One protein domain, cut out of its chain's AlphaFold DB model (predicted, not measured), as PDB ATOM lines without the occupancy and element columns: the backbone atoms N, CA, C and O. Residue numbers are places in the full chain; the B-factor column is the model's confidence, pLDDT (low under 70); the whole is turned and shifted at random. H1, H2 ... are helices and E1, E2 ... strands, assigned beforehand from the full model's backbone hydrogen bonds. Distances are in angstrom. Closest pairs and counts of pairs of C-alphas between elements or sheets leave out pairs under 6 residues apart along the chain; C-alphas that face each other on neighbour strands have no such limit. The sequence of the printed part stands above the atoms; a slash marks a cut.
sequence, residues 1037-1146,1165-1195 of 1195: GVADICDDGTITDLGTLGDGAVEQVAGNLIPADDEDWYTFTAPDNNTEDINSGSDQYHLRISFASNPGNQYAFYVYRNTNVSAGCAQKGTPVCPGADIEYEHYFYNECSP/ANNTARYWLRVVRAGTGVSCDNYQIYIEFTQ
ATOM      1  N   GLY A1037      66.333 142.466 299.900       72.81
ATOM      2  CA  GLY A1037      64.894 142.328 299.660       72.81
ATOM      3  C   GLY A1037      64.467 142.679 298.235       72.81
ATOM      4  O   GLY A1037      63.283 142.968 298.031       72.81
ATOM      5  N   VAL A1038      65.408 142.786 297.296       83.19
ATOM      6  CA  VAL A1038      65.141 143.117 295.896       83.19
ATOM      7  C   VAL A1038      64.633 141.863 295.182       83.19
ATOM      8  O   VAL A1038      64.694 140.755 295.692       83.19
ATOM      9  N   ALA A1039      63.939 142.039 294.057       79.44
ATOM     10  CA  ALA A1039      63.319 140.910 293.382       79.44
ATOM     11  C   ALA A1039      64.295 140.194 292.450       79.44
ATOM     12  O   ALA A1039      64.654 140.740 291.406       79.44
ATOM     13  N   ASP A1040      64.532 138.922 292.753       81.94
ATOM     14  CA  ASP A1040      65.390 138.001 291.993       81.94
ATOM     15  C   ASP A1040      64.761 137.611 290.640       81.94
ATOM     16  O   ASP A1040      65.383 137.107 289.699       81.94
ATOM     17  N   ILE A1041      63.441 137.795 290.545       79.44
ATOM     18  CA  ILE A1041      62.643 137.458 289.375       79.44
ATOM     19  C   ILE A1041      62.044 138.703 288.750       79.44
ATOM     20  O   ILE A1041      61.506 139.598 289.400       79.44
ATOM     21  N   CYS A1042      62.034 138.704 287.422       75.75
ATOM     22  CA  CYS A1042      61.419 139.783 286.678       75.75
ATOM     23  C   CYS A1042      59.901 139.590 286.539       75.75
ATOM     24  O   CYS A1042      59.407 139.215 285.467       75.75
ATOM     25  N   ASP A1043      59.174 139.860 287.619       78.69
ATOM     26  CA  ASP A1043      57.723 140.024 287.636       78.69
ATOM     27  C   ASP A1043      57.365 141.485 287.965       78.69
ATOM     28  O   ASP A1043      57.803 142.039 288.966       78.69
ATOM     29  N   ASP A1044      56.559 142.130 287.115       69.56
ATOM     30  CA  ASP A1044      56.210 143.564 287.218       69.56
ATOM     31  C   ASP A1044      55.466 143.895 288.530       69.56
ATOM     32  O   ASP A1044      55.338 145.058 288.893       69.56
ATOM     33  N   GLY A1045      54.971 142.876 289.246       71.69
ATOM     34  CA  GLY A1045      54.377 143.013 290.577       71.69
ATOM     35  C   GLY A1045      55.344 142.878 291.761       71.69
ATOM     36  O   GLY A1045      54.940 143.211 292.874       71.69
ATOM     37  N   THR A1046      56.570 142.384 291.556       76.88
ATOM     38  CA  THR A1046      57.572 142.171 292.622       76.88
ATOM     39  C   THR A1046      58.846 142.986 292.423       76.88
ATOM     40  O   THR A1046      59.536 143.238 293.399       76.88
ATOM     41  N   ILE A1047      59.140 143.430 291.198       85.56
ATOM     42  CA  ILE A1047      60.289 144.290 290.870       85.56
ATOM     43  C   ILE A1047      60.235 145.622 291.607       85.56
ATOM     44  O   ILE A1047      59.179 146.246 291.727       85.56
ATOM     45  N   THR A1048      61.411 146.113 291.981       89.00
ATOM     46  CA  THR A1048      61.580 147.460 292.516       89.00
ATOM     47  C   THR A1048      61.394 148.501 291.403       89.00
ATOM     48  O   THR A1048      62.282 148.736 290.581       89.00
ATOM     49  N   ASP A1049      60.208 149.114 291.346       88.31
ATOM     50  CA  ASP A1049      59.879 150.197 290.411       88.31
ATOM     51  C   ASP A1049      60.280 151.564 290.983       88.31
ATOM     52  O   ASP A1049      59.722 152.022 291.981       88.31
ATOM     53  N   LEU A1050      61.225 152.231 290.320       90.25
ATOM     54  CA  LEU A1050      61.709 153.572 290.663       90.25
ATOM     55  C   LEU A1050      60.779 154.674 290.126       90.25
ATOM     56  O   LEU A1050      61.011 155.860 290.344       90.25
ATOM     57  N   GLY A1051      59.703 154.306 289.427       88.44
ATOM     58  CA  GLY A1051      58.695 155.231 288.934       88.44
ATOM     59  C   GLY A1051      59.089 155.903 287.619       88.44
ATOM     60  O   GLY A1051      59.700 155.298 286.743       88.44
ATOM     61  N   THR A1052      58.649 157.149 287.422       89.38
ATOM     62  CA  THR A1052      58.932 157.934 286.206       89.38
ATOM     63  C   THR A1052      59.987 158.993 286.506       89.38
ATOM     64  O   THR A1052      59.742 159.860 287.343       89.38
ATOM     65  N   LEU A1053      61.126 158.936 285.815       89.88
ATOM     66  CA  LEU A1053      62.240 159.869 285.993       89.88
ATOM     67  C   LEU A1053      61.919 161.215 285.330       89.88
ATOM     68  O   LEU A1053      61.470 161.249 284.190       89.88
ATOM     69  N   GLY A1054      62.108 162.329 286.037       82.38
ATOM     70  CA  GLY A1054      61.996 163.673 285.451       82.38
ATOM     71  C   GLY A1054      63.279 164.104 284.734       82.38
ATOM     72  O   GLY A1054      64.316 163.476 284.911       82.38
ATOM     73  N   ASP A1055      63.233 165.191 283.963       82.62
ATOM     74  CA  ASP A1055      64.456 165.802 283.420       82.62
ATOM     75  C   ASP A1055      65.398 166.261 284.556       82.62
ATOM     76  O   ASP A1055      64.956 166.851 285.549       82.62
ATOM     77  N   GLY A1056      66.686 165.932 284.432       81.12
ATOM     78  CA  GLY A1056      67.714 166.122 285.454       81.12
ATOM     79  C   GLY A1056      67.625 165.149 286.633       81.12
ATOM     80  O   GLY A1056      68.304 165.365 287.640       81.12
ATOM     81  N   ALA A1057      66.776 164.116 286.559       85.44
ATOM     82  CA  ALA A1057      66.616 163.161 287.647       85.44
ATOM     83  C   ALA A1057      67.842 162.262 287.789       85.44
ATOM     84  O   ALA A1057      68.389 161.739 286.818       85.44
ATOM     85  N   VAL A1058      68.211 162.051 289.045       87.62
ATOM     86  CA  VAL A1058      69.263 161.144 289.468       87.62
ATOM     87  C   VAL A1058      68.666 160.219 290.517       87.62
ATOM     88  O   VAL A1058      68.257 160.688 291.578       87.62
ATOM     89  N   GLU A1059      68.660 158.922 290.242       91.31
ATOM     90  CA  GLU A1059      68.216 157.880 291.165       91.31
ATOM     91  C   GLU A1059      69.372 156.942 291.514       91.31
ATOM     92  O   GLU A1059      70.228 156.638 290.679       91.31
ATOM     93  N   GLN A1060      69.398 156.479 292.762       90.88
ATOM     94  CA  GLN A1060      70.376 155.508 293.244       90.88
ATOM     95  C   GLN A1060      69.667 154.275 293.782       90.88
ATOM     96  O   GLN A1060      68.782 154.380 294.629       90.88
ATOM     97  N   VAL A1061      70.096 153.106 293.319       90.75
ATOM     98  CA  VAL A1061      69.640 151.810 293.829       90.75
ATOM     99  C   VAL A1061      70.821 151.012 294.343       90.75
ATOM    100  O   VAL A1061      71.938 151.163 293.851       90.75
ATOM    101  N   ALA A1062      70.589 150.187 295.351       89.69
ATOM    102  CA  ALA A1062      71.623 149.389 295.982       89.69
ATOM    103  C   ALA A1062      71.066 148.018 296.333       89.69
ATOM    104  O   ALA A1062      69.898 147.921 296.706       89.69
ATOM    105  N   GLY A1063      71.931 147.015 296.257       87.50
ATOM    106  CA  GLY A1063      71.604 145.635 296.576       87.50
ATOM    107  C   GLY A1063      72.853 144.786 296.785       87.50
ATOM    108  O   GLY A1063      73.975 145.276 296.622       87.50
ATOM    109  N   ASN A1064      72.670 143.528 297.153       87.12
ATOM    110  CA  ASN A1064      73.668 142.469 297.134       87.12
ATOM    111  C   ASN A1064      73.069 141.256 296.421       87.12
ATOM    112  O   ASN A1064      71.867 141.094 296.385       87.12
ATOM    113  N   LEU A1065      73.912 140.418 295.822       86.81
ATOM    114  CA  LEU A1065      73.420 139.231 295.120       86.81
ATOM    115  C   LEU A1065      73.680 138.005 295.986       86.81
ATOM    116  O   LEU A1065      74.697 137.346 295.777       86.81
ATOM    117  N   ILE A1066      72.859 137.742 296.998       83.62
ATOM    118  CA  ILE A1066      73.096 136.669 297.976       83.62
ATOM    119  C   ILE A1066      71.851 135.785 298.082       83.62
ATOM    120  O   ILE A1066      70.821 136.256 298.555       83.62
ATOM    121  N   PRO A1067      71.934 134.478 297.753       78.38
ATOM    122  CA  PRO A1067      73.126 133.659 297.470       78.38
ATOM    123  C   PRO A1067      73.710 133.852 296.052       78.38
ATOM    124  O   PRO A1067      73.293 134.718 295.300       78.38
ATOM    125  N   ALA A1068      74.731 133.072 295.670       72.44
ATOM    126  CA  ALA A1068      75.538 133.294 294.455       72.44
ATOM    127  C   ALA A1068      74.759 133.351 293.115       72.44
ATOM    128  O   ALA A1068      75.291 133.855 292.123       72.44
ATOM    129  N   ASP A1069      73.548 132.806 293.081       79.75
ATOM    130  CA  ASP A1069      72.618 132.721 291.955       79.75
ATOM    131  C   ASP A1069      71.501 133.785 291.970       79.75
ATOM    132  O   ASP A1069      70.634 133.771 291.095       79.75
ATOM    133  N   ASP A1070      71.566 134.721 292.913       85.12
ATOM    134  CA  ASP A1070      70.678 135.875 293.019       85.12
ATOM    135  C   ASP A1070      70.901 136.919 291.895       85.12
ATOM    136  O   ASP A1070      72.005 137.072 291.350       85.12
ATOM    137  N   GLU A1071      69.832 137.625 291.515       88.25
ATOM    138  CA  GLU A1071      69.781 138.590 290.414       88.25
ATOM    139  C   GLU A1071      68.768 139.723 290.639       88.25
ATOM    140  O   GLU A1071      67.579 139.570 290.369       88.25
ATOM    141  N   ASP A1072      69.231 140.930 290.927       90.69
ATOM    142  CA  ASP A1072      68.299 142.025 291.192       90.69
ATOM    143  C   ASP A1072      67.662 142.634 289.947       90.69
ATOM    144  O   ASP A1072      68.324 142.967 288.953       90.69
ATOM    145  N   TRP A1073      66.358 142.891 290.026       90.44
ATOM    146  CA  TRP A1073      65.616 143.602 288.994       90.44
ATOM    147  C   TRP A1073      65.067 144.944 289.478       90.44
ATOM    148  O   TRP A1073      64.334 145.032 290.464       90.44
ATOM    149  N   TYR A1074      65.317 145.979 288.674       91.56
ATOM    150  CA  TYR A1074      64.734 147.313 288.817       91.56
ATOM    151  C   TYR A1074      63.993 147.719 287.546       91.56
ATOM    152  O   TYR A1074      64.330 147.284 286.439       91.56
ATOM    153  N   THR A1075      62.999 148.595 287.668       90.62
ATOM    154  CA  THR A1075      62.341 149.211 286.508       90.62
ATOM    155  C   THR A1075      62.076 150.690 286.725       90.62
ATOM    156  O   THR A1075      61.946 151.140 287.853       90.62
ATOM    157  N   PHE A1076      62.034 151.453 285.638       91.44
ATOM    158  CA  PHE A1076      61.677 152.866 285.655       91.44
ATOM    159  C   PHE A1076      61.190 153.303 284.275       91.44
ATOM    160  O   PHE A1076      61.495 152.680 283.256       91.44
ATOM    161  N   THR A1077      60.428 154.387 284.216       90.00
ATOM    162  CA  THR A1077      60.008 155.023 282.964       90.00
ATOM    163  C   THR A1077      60.818 156.288 282.754       90.00
ATOM    164  O   THR A1077      60.818 157.159 283.616       90.00
ATOM    165  N   ALA A1078      61.480 156.408 281.607       88.31
ATOM    166  CA  ALA A1078      62.130 157.644 281.192       88.31
ATOM    167  C   ALA A1078      61.239 158.301 280.116       88.31
ATOM    168  O   ALA A1078      61.102 157.764 279.006       88.31
ATOM    169  N   PRO A1079      60.496 159.363 280.482       83.81
ATOM    170  CA  PRO A1079      59.535 160.018 279.616       83.81
ATOM    171  C   PRO A1079      60.231 160.985 278.662       83.81
ATOM    172  O   PRO A1079      61.185 161.656 279.024       83.81
ATOM    173  N   ASP A1080      59.699 161.083 277.453       73.50
ATOM    174  CA  ASP A1080      60.098 162.070 276.459       73.50
ATOM    175  C   ASP A1080      58.970 163.110 276.300       73.50
ATOM    176  O   ASP A1080      57.856 162.798 275.853       73.50
ATOM    177  N   ASN A1081      59.253 164.354 276.696       67.56
ATOM    178  CA  ASN A1081      58.379 165.511 276.547       67.56
ATOM    179  C   ASN A1081      58.436 166.159 275.146       67.56
ATOM    180  O   ASN A1081      58.917 167.274 274.958       67.56
ATOM    181  N   ASN A1082      57.738 165.545 274.198       60.62
ATOM    182  CA  ASN A1082      57.562 166.043 272.825       60.62
ATOM    183  C   ASN A1082      56.924 167.447 272.650       60.62
ATOM    184  O   ASN A1082      56.728 167.895 271.513       60.62
ATOM    185  N   THR A1083      56.508 168.131 273.727       54.31
ATOM    186  CA  THR A1083      55.883 169.466 273.643       54.31
ATOM    187  C   THR A1083      56.874 170.623 273.746       54.31
ATOM    188  O   THR A1083      56.544 171.727 273.300       54.31
ATOM    189  N   GLU A1084      58.080 170.387 274.265       51.03
ATOM    190  CA  GLU A1084      59.135 171.404 274.369       51.03
ATOM    191  C   GLU A1084      59.912 171.556 273.039       51.03
ATOM    192  O   GLU A1084      60.282 172.670 272.651       51.03
ATOM    193  N   ASP A1085      59.976 170.481 272.240       53.44
ATOM    194  CA  ASP A1085      60.794 170.349 271.015       53.44
ATOM    195  C   ASP A1085      60.258 171.058 269.767       53.44
ATOM    196  O   ASP A1085      60.969 171.248 268.774       53.44
ATOM    197  N   ILE A1086      58.994 171.488 269.782       51.16
ATOM    198  CA  ILE A1086      58.403 172.208 268.641       51.16
ATOM    199  C   ILE A1086      59.047 173.600 268.465       51.16
ATOM    200  O   ILE A1086      59.015 174.152 267.362       51.16
ATOM    201  N   ASN A1087      59.662 174.163 269.516       49.53
ATOM    202  CA  ASN A1087      60.202 175.529 269.507       49.53
ATOM    203  C   ASN A1087      61.736 175.621 269.371       49.53
ATOM    204  O   ASN A1087      62.230 176.660 268.928       49.53
ATOM    205  N   SER A1088      62.485 174.579 269.734       53.28
ATOM    206  CA  SER A1088      63.958 174.569 269.832       53.28
ATOM    207  C   SER A1088      64.664 173.955 268.615       53.28
ATOM    208  O   SER A1088      65.824 174.270 268.362       53.28
ATOM    209  N   GLY A1089      63.972 173.145 267.809       57.12
ATOM    210  CA  GLY A1089      64.513 172.574 266.570       57.12
ATOM    211  C   GLY A1089      65.487 171.398 266.752       57.12
ATOM    212  O   GLY A1089      66.017 170.887 265.764       57.12
ATOM    213  N   SER A1090      65.691 170.938 267.986       61.53
ATOM    214  CA  SER A1090      66.485 169.760 268.346       61.53
ATOM    215  C   SER A1090      65.860 169.064 269.554       61.53
ATOM    216  O   SER A1090      65.489 169.759 270.495       61.53
ATOM    217  N   ASP A1091      65.801 167.738 269.510       64.94
ATOM    218  CA  ASP A1091      65.325 166.841 270.573       64.94
ATOM    219  C   ASP A1091      66.537 166.044 271.101       64.94
ATOM    220  O   ASP A1091      67.258 165.423 270.301       64.94
ATOM    221  N   GLN A1092      66.816 166.157 272.405       73.38
ATOM    222  CA  GLN A1092      67.889 165.462 273.121       73.38
ATOM    223  C   GLN A1092      67.264 164.527 274.159       73.38
ATOM    224  O   GLN A1092      66.367 164.892 274.898       73.38
ATOM    225  N   TYR A1093      67.718 163.279 274.192       82.81
ATOM    226  CA  TYR A1093      67.271 162.300 275.177       82.81
ATOM    227  C   TYR A1093      68.495 161.528 275.649       82.81
ATOM    228  O   TYR A1093      69.129 160.827 274.848       82.81
ATOM    229  N   HIS A1094      68.847 161.661 276.928       87.06
ATOM    230  CA  HIS A1094      70.057 161.077 277.487       87.06
ATOM    231  C   HIS A1094      69.782 160.298 278.778       87.06
ATOM    232  O   HIS A1094      69.377 160.857 279.791       87.06
ATOM    233  N   LEU A1095      70.040 158.989 278.740       90.12
ATOM    234  CA  LEU A1095      69.972 158.103 279.900       90.12
ATOM    235  C   LEU A1095      71.348 157.492 280.161       90.12
ATOM    236  O   LEU A1095      71.871 156.776 279.305       90.12
ATOM    237  N   ARG A1096      71.886 157.708 281.359       91.69
ATOM    238  CA  ARG A1096      73.140 157.115 281.821       91.69
ATOM    239  C   ARG A1096      72.890 156.236 283.041       91.69
ATOM    240  O   ARG A1096      72.182 156.623 283.960       91.69
ATOM    241  N   ILE A1097      73.458 155.038 283.038       93.75
ATOM    242  CA  ILE A1097      73.402 154.081 284.143       93.75
ATOM    243  C   ILE A1097      74.829 153.624 284.417       93.75
ATOM    244  O   ILE A1097      75.515 153.192 283.498       93.75
ATOM    245  N   SER A1098      75.297 153.697 285.653       93.06
ATOM    246  CA  SER A1098      76.666 153.307 286.014       93.06
ATOM    247  C   SER A1098      76.742 152.879 287.468       93.06
ATOM    248  O   SER A1098      75.979 153.385 288.285       93.06
ATOM    249  N   PHE A1099      77.682 152.017 287.842       93.00
ATOM    250  CA  PHE A1099      77.923 151.768 289.265       93.00
ATOM    251  C   PHE A1099      78.555 152.992 289.947       93.00
ATOM    252  O   PHE A1099      79.609 153.466 289.528       93.00
ATOM    253  N   ALA A1100      77.936 153.470 291.028       86.75
ATOM    254  CA  ALA A1100      78.562 154.384 291.987       86.75
ATOM    255  C   ALA A1100      79.526 153.632 292.922       86.75
ATOM    256  O   ALA A1100      80.565 154.166 293.301       86.75
ATOM    257  N   SER A1101      79.197 152.378 293.250       88.06
ATOM    258  CA  SER A1101      80.059 151.439 293.968       88.06
ATOM    259  C   SER A1101      79.899 150.041 293.369       88.06
ATOM    260  O   SER A1101      78.781 149.544 293.240       88.06
ATOM    261  N   ASN A1102      81.014 149.414 292.995       89.12
ATOM    262  CA  ASN A1102      81.072 148.031 292.516       89.12
ATOM    263  C   ASN A1102      82.218 147.304 293.239       89.12
ATOM    264  O   ASN A1102      83.332 147.236 292.707       89.12
ATOM    265  N   PRO A1103      81.987 146.832 294.479       83.31
ATOM    266  CA  PRO A1103      83.005 146.168 295.286       83.31
ATOM    267  C   PRO A1103      83.685 145.037 294.505       83.31
ATOM    268  O   PRO A1103      83.037 144.142 293.964       83.31
ATOM    269  N   GLY A1104      85.009 145.127 294.367       79.62
ATOM    270  CA  GLY A1104      85.813 144.140 293.640       79.62
ATOM    271  C   GLY A1104      85.475 143.968 292.151       79.62
ATOM    272  O   GLY A1104      85.904 142.975 291.567       79.62
ATOM    273  N   ASN A1105      84.724 144.891 291.532       84.56
ATOM    274  CA  ASN A1105      84.193 144.766 290.166       84.56
ATOM    275  C   ASN A1105      83.402 143.461 289.936       84.56
ATOM    276  O   ASN A1105      83.486 142.851 288.867       84.56
ATOM    277  N   GLN A1106      82.674 142.999 290.956       86.38
ATOM    278  CA  GLN A1106      81.997 141.701 290.944       86.38
ATOM    279  C   GLN A1106      80.607 141.737 290.295       86.38
ATOM    280  O   GLN A1106      80.089 140.677 289.942       86.38
ATOM    281  N   TYR A1107      80.030 142.923 290.081       91.12
ATOM    282  CA  TYR A1107      78.669 143.112 289.572       91.12
ATOM    283  C   TYR A1107      78.655 143.720 288.162       91.12
ATOM    284  O   TYR A1107      79.535 144.499 287.791       91.12
ATOM    285  N   ALA A1108      77.641 143.373 287.374       91.94
ATOM    286  CA  ALA A1108      77.347 143.962 286.068       91.94
ATOM    287  C   ALA A1108      75.829 144.025 285.859       91.94
ATOM    288  O   ALA A1108      75.082 143.355 286.564       91.94
ATOM    289  N   PHE A1109      75.340 144.799 284.894       92.94
ATOM    290  CA  PHE A1109      73.907 144.892 284.628       92.94
ATOM    291  C   PHE A1109      73.552 144.814 283.141       92.94
ATOM    292  O   PHE A1109      74.350 145.118 282.262       92.94
ATOM    293  N   TYR A1110      72.315 144.418 282.849       90.44
ATOM    294  CA  TYR A1110      71.721 144.464 281.516       90.44
ATOM    295  C   TYR A1110      70.590 145.478 281.487       90.44
ATOM    296  O   TYR A1110      69.716 145.466 282.357       90.44
ATOM    297  N   VAL A1111      70.559 146.289 280.433       90.50
ATOM    298  CA  VAL A1111      69.492 147.265 280.214       90.50
ATOM    299  C   VAL A1111      68.552 146.774 279.121       90.50
ATOM    300  O   VAL A1111      68.949 146.543 277.976       90.50
ATOM    301  N   TYR A1112      67.276 146.642 279.464       88.88
ATOM    302  CA  TYR A1112      66.201 146.316 278.533       88.88
ATOM    303  C   TYR A1112      65.317 147.540 278.345       88.88
ATOM    304  O   TYR A1112      64.907 148.158 279.321       88.88
ATOM    305  N   ARG A1113      64.977 147.867 277.095       86.44
ATOM    306  CA  ARG A1113      64.121 149.011 276.754       86.44
ATOM    307  C   ARG A1113      62.852 148.533 276.059       86.44
ATOM    308  O   ARG A1113      62.927 147.756 275.106       86.44
ATOM    309  N   ASN A1114      61.692 149.029 276.486       83.19
ATOM    310  CA  ASN A1114      60.415 148.802 275.808       83.19
ATOM    311  C   ASN A1114      59.671 150.122 275.602       83.19
ATOM    312  O   ASN A1114      59.384 150.852 276.547       83.19
ATOM    313  N   THR A1115      59.316 150.405 274.354       77.50
ATOM    314  CA  THR A1115      58.565 151.609 273.980       77.50
ATOM    315  C   THR A1115      57.079 151.513 274.335       77.50
ATOM    316  O   THR A1115      56.387 152.526 274.381       77.50
ATOM    317  N   ASN A1116      56.558 150.317 274.634       80.19
ATOM    318  CA  ASN A1116      55.238 150.172 275.237       80.19
ATOM    319  C   ASN A1116      55.343 150.283 276.763       80.19
ATOM    320  O   ASN A1116      55.515 149.283 277.456       80.19
ATOM    321  N   VAL A1117      55.171 151.502 277.275       76.19
ATOM    322  CA  VAL A1117      55.260 151.832 278.711       76.19
ATOM    323  C   VAL A1117      54.290 151.059 279.617       76.19
ATOM    324  O   VAL A1117      54.478 151.034 280.825       76.19
ATOM    325  N   SER A1118      53.266 150.409 279.052       73.44
ATOM    326  CA  SER A1118      52.279 149.610 279.801       73.44
ATOM    327  C   SER A1118      52.570 148.102 279.842       73.44
ATOM    328  O   SER A1118      51.800 147.348 280.433       73.44
ATOM    329  N   ALA A1119      53.637 147.637 279.185       68.19
ATOM    330  CA  ALA A1119      54.007 146.224 279.156       68.19
ATOM    331  C   ALA A1119      54.979 145.878 280.299       68.19
ATOM    332  O   ALA A1119      55.982 146.562 280.462       68.19
ATOM    333  N   GLY A1120      54.709 144.799 281.046       68.12
ATOM    334  CA  GLY A1120      55.644 144.225 282.029       68.12
ATOM    335  C   GLY A1120      56.778 143.411 281.378       68.12
ATOM    336  O   GLY A1120      56.849 143.286 280.151       68.12
ATOM    337  N   CYS A1121      57.657 142.781 282.170       66.38
ATOM    338  CA  CYS A1121      58.862 142.136 281.608       66.38
ATOM    339  C   CYS A1121      58.661 140.884 280.750       66.38
ATOM    340  O   CYS A1121      59.596 140.454 280.076       66.38
ATOM    341  N   ALA A1122      57.481 140.267 280.726       56.31
ATOM    342  CA  ALA A1122      57.245 139.100 279.871       56.31
ATOM    343  C   ALA A1122      57.332 139.429 278.362       56.31
ATOM    344  O   ALA A1122      57.452 138.527 277.535       56.31
ATOM    345  N   GLN A1123      57.305 140.718 277.997       62.88
ATOM    346  CA  GLN A1123      57.573 141.220 276.645       62.88
ATOM    347  C   GLN A1123      58.882 142.016 276.558       62.88
ATOM    348  O   GLN A1123      58.981 142.879 275.684       62.88
ATOM    349  N   LYS A1124      59.845 141.778 277.472       56.38
ATOM    350  CA  LYS A1124      61.156 142.457 277.525       56.38
ATOM    351  C   LYS A1124      61.650 142.706 276.107       56.38
ATOM    352  O   LYS A1124      61.907 141.756 275.368       56.38
ATOM    353  N   GLY A1125      61.699 143.978 275.715       60.88
ATOM    354  CA  GLY A1125      62.207 144.374 274.410       60.88
ATOM    355  C   GLY A1125      63.621 143.833 274.191       60.88
ATOM    356  O   GLY A1125      64.240 143.262 275.090       60.88
ATOM    357  N   THR A1126      64.155 143.993 272.984       68.25
ATOM    358  CA  THR A1126      65.545 143.612 272.706       68.25
ATOM    359  C   THR A1126      66.472 144.258 273.740       68.25
ATOM    360  O   THR A1126      66.369 145.475 273.924       68.25
ATOM    361  N   PRO A1127      67.336 143.478 274.426       77.75
ATOM    362  CA  PRO A1127      68.313 144.054 275.337       77.75
ATOM    363  C   PRO A1127      69.101 145.109 274.569       77.75
ATOM    364  O   PRO A1127      69.512 144.872 273.428       77.75
ATOM    365  N   VAL A1128      69.236 146.293 275.160       79.69
ATOM    366  CA  VAL A1128      69.983 147.373 274.517       79.69
ATOM    367  C   VAL A1128      71.475 147.067 274.584       79.69
ATOM    368  O   VAL A1128      72.203 147.332 273.628       79.69
ATOM    369  N   CYS A1129      71.889 146.412 275.667       80.25
ATOM    370  CA  CYS A1129      73.230 145.893 275.884       80.25
ATOM    371  C   CYS A1129      73.292 144.419 275.445       80.25
ATOM    372  O   CYS A1129      72.580 143.585 276.008       80.25
ATOM    373  N   PRO A1130      74.122 144.039 274.457       75.50
ATOM    374  CA  PRO A1130      74.256 142.642 274.033       75.50
ATOM    375  C   PRO A1130      74.974 141.752 275.070       75.50
ATOM    376  O   PRO A1130      75.001 140.534 274.897       75.50
ATOM    377  N   GLY A1131      75.547 142.350 276.121       80.12
ATOM    378  CA  GLY A1131      76.229 141.712 277.248       80.12
ATOM    379  C   GLY A1131      75.994 142.498 278.545       80.12
ATOM    380  O   GLY A1131      75.305 143.516 278.519       80.12
ATOM    381  N   ALA A1132      76.529 142.002 279.664       83.94
ATOM    382  CA  ALA A1132      76.464 142.711 280.938       83.94
ATOM    383  C   ALA A1132      77.443 143.894 280.910       83.94
ATOM    384  O   ALA A1132      78.630 143.696 280.643       83.94
ATOM    385  N   ASP A1133      76.943 145.090 281.187       85.81
ATOM    386  CA  ASP A1133      77.707 146.331 281.211       85.81
ATOM    387  C   ASP A1133      77.957 146.778 282.661       85.81
ATOM    388  O   ASP A1133      77.221 146.428 283.582       85.81
ATOM    389  N   ILE A1134      79.016 147.559 282.871       89.00
ATOM    390  CA  ILE A1134      79.295 148.255 284.145       89.00
ATOM    391  C   ILE A1134      78.937 149.749 284.077       89.00
ATOM    392  O   ILE A1134      78.803 150.420 285.100       89.00
ATOM    393  N   GLU A1135      78.760 150.253 282.858       89.88
ATOM    394  CA  GLU A1135      78.296 151.591 282.535       89.88
ATOM    395  C   GLU A1135      77.570 151.532 281.186       89.88
ATOM    396  O   GLU A1135      78.046 150.912 280.236       89.88
ATOM    397  N   TYR A1136      76.409 152.169 281.113       90.69
ATOM    398  CA  TYR A1136      75.553 152.247 279.944       90.69
ATOM    399  C   TYR A1136      75.155 153.697 279.709       90.69
ATOM    400  O   TYR A1136      74.645 154.365 280.604       90.69
ATOM    401  N   GLU A1137      75.345 154.164 278.481       87.62
ATOM    402  CA  GLU A1137      75.028 155.528 278.079       87.62
ATOM    403  C   GLU A1137      74.198 155.480 276.793       87.62
ATOM    404  O   GLU A1137      74.626 154.959 275.757       87.62
ATOM    405  N   HIS A1138      72.965 155.976 276.865       85.38
ATOM    406  CA  HIS A1138      72.038 156.027 275.746       85.38
ATOM    407  C   HIS A1138      71.695 157.464 275.413       85.38
ATOM    408  O   HIS A1138      70.868 158.086 276.075       85.38
ATOM    409  N   TYR A1139      72.314 157.952 274.346       79.38
ATOM    410  CA  TYR A1139      72.099 159.288 273.826       79.38
ATOM    411  C   TYR A1139      71.356 159.222 272.492       79.38
ATOM    412  O   TYR A1139      71.778 158.518 271.566       79.38
ATOM    413  N   PHE A1140      70.258 159.963 272.374       73.62
ATOM    414  CA  PHE A1140      69.505 160.111 271.135       73.62
ATOM    415  C   PHE A1140      69.355 161.591 270.791       73.62
ATOM    416  O   PHE A1140      69.053 162.410 271.654       73.62
ATOM    417  N   TYR A1141      69.611 161.928 269.526       66.12
ATOM    418  CA  TYR A1141      69.586 163.301 269.026       66.12
ATOM    419  C   TYR A1141      68.909 163.352 267.662       66.12
ATOM    420  O   TYR A1141      69.376 162.705 266.720       66.12
ATOM    421  N   ASN A1142      67.852 164.157 267.545       62.44
ATOM    422  CA  ASN A1142      67.130 164.379 266.294       62.44
ATOM    423  C   ASN A1142      66.956 165.875 266.000       62.44
ATOM    424  O   ASN A1142      66.627 166.666 266.878       62.44
ATOM    425  N   GLU A1143      67.108 166.266 264.730       58.59
ATOM    426  CA  GLU A1143      66.800 167.628 264.270       58.59
ATOM    427  C   GLU A1143      65.303 167.749 263.920       58.59
ATOM    428  O   GLU A1143      64.822 167.119 262.971       58.59
ATOM    429  N   CYS A1144      64.554 168.574 264.659       58.12
ATOM    430  CA  CYS A1144      63.123 168.816 264.443       58.12
ATOM    431  C   CYS A1144      62.909 170.091 263.598       58.12
ATOM    432  O   CYS A1144      63.467 171.147 263.881       58.12
ATOM    433  N   SER A1145      62.096 170.037 262.533       53.72
ATOM    434  CA  SER A1145      61.861 171.211 261.666       53.72
ATOM    435  C   SER A1145      60.673 172.068 262.154       53.72
ATOM    436  O   SER A1145      59.546 171.572 262.151       53.72
ATOM    437  N   PRO A1146      60.854 173.362 262.496       52.03
ATOM    438  CA  PRO A1146      59.812 174.188 263.127       52.03
ATOM    439  C   PRO A1146      58.775 174.824 262.167       52.03
ATOM    440  O   PRO A1146      57.992 175.678 262.579       52.03
ATOM    441  N   ALA A1165      60.354 162.035 267.282       59.97
ATOM    442  CA  ALA A1165      60.099 160.645 267.626       59.97
ATOM    443  C   ALA A1165      59.955 160.539 269.140       59.97
ATOM    444  O   ALA A1165      60.948 160.670 269.833       59.97
ATOM    445  N   ASN A1166      58.743 160.271 269.636       70.38
ATOM    446  CA  ASN A1166      58.531 160.042 271.062       70.38
ATOM    447  C   ASN A1166      59.304 158.787 271.516       70.38
ATOM    448  O   ASN A1166      58.903 157.658 271.219       70.38
ATOM    449  N   ASN A1167      60.400 159.011 272.234       76.50
ATOM    450  CA  ASN A1167      61.339 158.026 272.746       76.50
ATOM    451  C   ASN A1167      60.976 157.498 274.137       76.50
ATOM    452  O   ASN A1167      61.698 156.616 274.621       76.50
ATOM    453  N   THR A1168      59.861 157.969 274.722       84.69
ATOM    454  CA  THR A1168      59.330 157.514 276.017       84.69
ATOM    455  C   THR A1168      59.346 155.994 276.055       84.69
ATOM    456  O   THR A1168      58.689 155.319 275.255       84.69
ATOM    457  N   ALA A1169      60.099 155.446 276.999       86.31
ATOM    458  CA  ALA A1169      60.217 154.013 277.167       86.31
ATOM    459  C   ALA A1169      60.299 153.650 278.645       86.31
ATOM    460  O   ALA A1169      60.803 154.409 279.475       86.31
ATOM    461  N   ARG A1170      59.813 152.450 278.956       88.38
ATOM    462  CA  ARG A1170      60.086 151.810 280.237       88.38
ATOM    463  C   ARG A1170      61.362 150.988 280.098       88.38
ATOM    464  O   ARG A1170      61.565 150.311 279.083       88.38
ATOM    465  N   TYR A1171      62.227 151.104 281.090       90.06
ATOM    466  CA  TYR A1171      63.501 150.418 281.184       90.06
ATOM    467  C   TYR A1171      63.436 149.389 282.306       90.06
ATOM    468  O   TYR A1171      62.790 149.607 283.331       90.06
ATOM    469  N   TRP A1172      64.103 148.258 282.099       90.12
ATOM    470  CA  TRP A1172      64.380 147.279 283.144       90.12
ATOM    471  C   TRP A1172      65.877 147.100 283.237       90.12
ATOM    472  O   TRP A1172      66.550 146.902 282.220       90.12
ATOM    473  N   LEU A1173      66.364 147.151 284.461       91.44
ATOM    474  CA  LEU A1173      67.746 146.934 284.808       91.44
ATOM    475  C   LEU A1173      67.827 145.595 285.528       91.44
ATOM    476  O   LEU A1173      67.191 145.418 286.562       91.44
ATOM    477  N   ARG A1174      68.572 144.656 284.953       91.62
ATOM    478  CA  ARG A1174      68.909 143.386 285.599       91.62
ATOM    479  C   ARG A1174      70.331 143.472 286.087       91.62
ATOM    480  O   ARG A1174      71.222 143.514 285.240       91.62
ATOM    481  N   VAL A1175      70.549 143.467 287.384       92.19
ATOM    482  CA  VAL A1175      71.880 143.343 287.960       92.19
ATOM    483  C   VAL A1175      72.179 141.863 288.111       92.19
ATOM    484  O   VAL A1175      71.336 141.070 288.509       92.19
ATOM    485  N   VAL A1176      73.368 141.470 287.692       90.31
ATOM    486  CA  VAL A1176      73.858 140.107 287.822       90.31
ATOM    487  C   VAL A1176      75.289 140.140 288.303       90.31
ATOM    488  O   VAL A1176      76.012 141.136 288.187       90.31
ATOM    489  N   ARG A1177      75.746 138.990 288.760       87.88
ATOM    490  CA  ARG A1177      77.139 138.804 289.098       87.88
ATOM    491  C   ARG A1177      77.991 138.571 287.850       87.88
ATOM    492  O   ARG A1177      77.665 137.747 286.997       87.88
ATOM    493  N   ALA A1178      79.107 139.285 287.759       81.94
ATOM    494  CA  ALA A1178      80.139 139.113 286.737       81.94
ATOM    495  C   ALA A1178      81.422 138.446 287.279       81.94
ATOM    496  O   ALA A1178      82.178 137.867 286.497       81.94
ATOM    497  N   GLY A1179      81.669 138.512 288.595       70.12
ATOM    498  CA  GLY A1179      82.817 137.899 289.277       70.12
ATOM    499  C   GLY A1179      82.516 136.544 289.937       70.12
ATOM    500  O   GLY A1179      81.367 136.149 290.081       70.12
ATOM    501  N   THR A1180      83.557 135.816 290.360       67.94
ATOM    502  CA  THR A1180      83.422 134.504 291.035       67.94
ATOM    503  C   THR A1180      83.414 134.581 292.564       67.94
ATOM    504  O   THR A1180      83.137 133.578 293.209       67.94
ATOM    505  N   GLY A1181      83.762 135.733 293.145       66.69
ATOM    506  CA  GLY A1181      83.724 135.955 294.593       66.69
ATOM    507  C   GLY A1181      82.319 136.322 295.059       66.69
ATOM    508  O   GLY A1181      81.573 136.935 294.297       66.69
ATOM    509  N   VAL A1182      81.961 135.918 296.276       70.31
ATOM    510  CA  VAL A1182      80.727 136.288 296.977       70.31
ATOM    511  C   VAL A1182      81.148 137.102 298.201       70.31
ATOM    512  O   VAL A1182      82.014 136.664 298.947       70.31
ATOM    513  N   SER A1183      80.604 138.308 298.341       75.56
ATOM    514  CA  SER A1183      80.862 139.228 299.454       75.56
ATOM    515  C   SER A1183      79.522 139.715 300.009       75.56
ATOM    516  O   SER A1183      78.554 139.788 299.249       75.56
ATOM    517  N   CYS A1184      79.476 140.083 301.295       79.31
ATOM    518  CA  CYS A1184      78.335 140.805 301.864       79.31
ATOM    519  C   CYS A1184      78.270 142.284 301.409       79.31
ATOM    520  O   CYS A1184      77.334 142.994 301.770       79.31
ATOM    521  N   ASP A1185      79.258 142.781 300.654       83.44
ATOM    522  CA  ASP A1185      79.316 144.179 300.224       83.44
ATOM    523  C   ASP A1185      78.267 144.496 299.149       83.44
ATOM    524  O   ASP A1185      78.278 143.935 298.045       83.44
ATOM    525  N   ASN A1186      77.417 145.482 299.439       85.69
ATOM    526  CA  ASN A1186      76.395 145.945 298.507       85.69
ATOM    527  C   ASN A1186      77.007 146.711 297.320       85.69
ATOM    528  O   ASN A1186      77.889 147.563 297.481       85.69
ATOM    529  N   TYR A1187      76.469 146.485 296.124       90.31
ATOM    530  CA  TYR A1187      76.682 147.378 294.991       90.31
ATOM    531  C   TYR A1187      75.766 148.604 295.098       90.31
ATOM    532  O   TYR A1187      74.727 148.585 295.758       90.31
ATOM    533  N   GLN A1188      76.131 149.683 294.406       91.56
ATOM    534  CA  GLN A1188      75.271 150.853 294.226       91.56
ATOM    535  C   GLN A1188      75.281 151.274 292.758       91.56
ATOM    536  O   GLN A1188      76.349 151.518 292.195       91.56
ATOM    537  N   ILE A1189      74.106 151.385 292.140       92.75
ATOM    538  CA  ILE A1189      73.917 151.847 290.762       92.75
ATOM    539  C   ILE A1189      73.317 153.246 290.769       92.75
ATOM    540  O   ILE A1189      72.361 153.539 291.478       92.75
ATOM    541  N   TYR A1190      73.898 154.089 289.933       92.81
ATOM    542  CA  TYR A1190      73.517 155.457 289.648       92.81
ATOM    543  C   TYR A1190      72.793 155.512 288.303       92.81
ATOM    544  O   TYR A1190      73.328 155.030 287.303       92.81
ATOM    545  N   ILE A1191      71.592 156.084 288.275       93.56
ATOM    546  CA  ILE A1191      70.763 156.264 287.078       93.56
ATOM    547  C   ILE A1191      70.509 157.760 286.908       93.56
ATOM    548  O   ILE A1191      69.895 158.381 287.767       93.56
ATOM    549  N   GLU A1192      70.956 158.333 285.799       90.56
ATOM    550  CA  GLU A1192      70.805 159.747 285.463       90.56
ATOM    551  C   GLU A1192      70.009 159.888 284.165       90.56
ATOM    552  O   GLU A1192      70.336 159.263 283.152       90.56
ATOM    553  N   PHE A1193      68.968 160.716 284.186       89.50
ATOM    554  CA  PHE A1193      68.152 161.024 283.019       89.50
ATOM    555  C   PHE A1193      68.103 162.535 282.778       89.50
ATOM    556  O   PHE A1193      67.735 163.301 283.666       89.50
ATOM    557  N   THR A1194      68.470 162.956 281.569       82.25
ATOM    558  CA  THR A1194      68.394 164.347 281.105       82.25
ATOM    559  C   THR A1194      67.725 164.417 279.733       82.25
ATOM    560  O   THR A1194      67.943 163.546 278.883       82.25
ATOM    561  N   GLN A1195      66.888 165.436 279.538       70.44
ATOM    562  CA  GLN A1195      66.147 165.709 278.310       70.44
ATOM    563  C   GLN A1195      66.505 167.089 277.746       70.44
ATOM    564  O   GLN A1195      66.470 168.077 278.509       70.44
TER     565      GLN A1195
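This is residues 1037 to 1146 and 1165 to 1195 of the 1195 residues of an uncharacterized protein of Deltaproteobacteria bacterium (UniProt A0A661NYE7). Two twisted sheets, each of four strands, lie face to face as an elongated sandwich; E4 and E6 reach beyond the other sheet at one end, where the small helix H1 sits. The sheet E2 E8 E4 E6 is antiparallel, the sheet E1 E3 E7 E5 mixed. The printed part has 141 residues, with named elements in the order E1 E2 E3 H1 E4 E5 E6 E7 E8; the class is mostly strand, though under half of the residues are in named elements. It is compact, with a radius of gyration of the C-alphas of 15.9 A, and spans 55 by 28 by 24 A.

Look first at E4, residues 1090 to 1101, antiparallel to E8, residues 1187 to 1194 (N 1096 to O 1192, 2.8 A), and to E6, residues 1135 to 1143 (N 1095 to O 1138, 2.9 A). Find the edge strand E2, residues 1057 to 1063, as the antiparallel neighbour of E8, with N 1059 and O 1191 within hydrogen-bond range at 2.8 A. In the other sheet, E7, residues 1169 to 1177, is antiparallel to E3, residues 1073 to 1078 (N 1171 to O 1076, 2.8 A), and E5, residues 1107 to 1114 (N 1110 to O 1174, 2.8 A). E1, residues 1048 to 1052, is parallel to E3, with N 1050 and O 1075 2.8 A apart. The sheets' facing parts are 9.7 A centre to centre. H1, residues 1085 to 1088, only grazes the first sheet and is too short for an O i to N i+4 pair; its one O i to N i+3 pair is not within range.

Find C-alpha 1090 at (66.485, 169.760, 268.346); E4 runs 34.3 A to C-alpha 1101 at (80.059, 151.439, 293.968). E6 measures 26.9 A and E7 25.7 A.

Residues 1147 to 1164 are cut out, leaving 14.3 A between C-alphas 1146 and 1165. The link E5 to E6 is long. Look for pLDDT under 70 at, among others, residues 1081 to 1091 and 1119 to 1126.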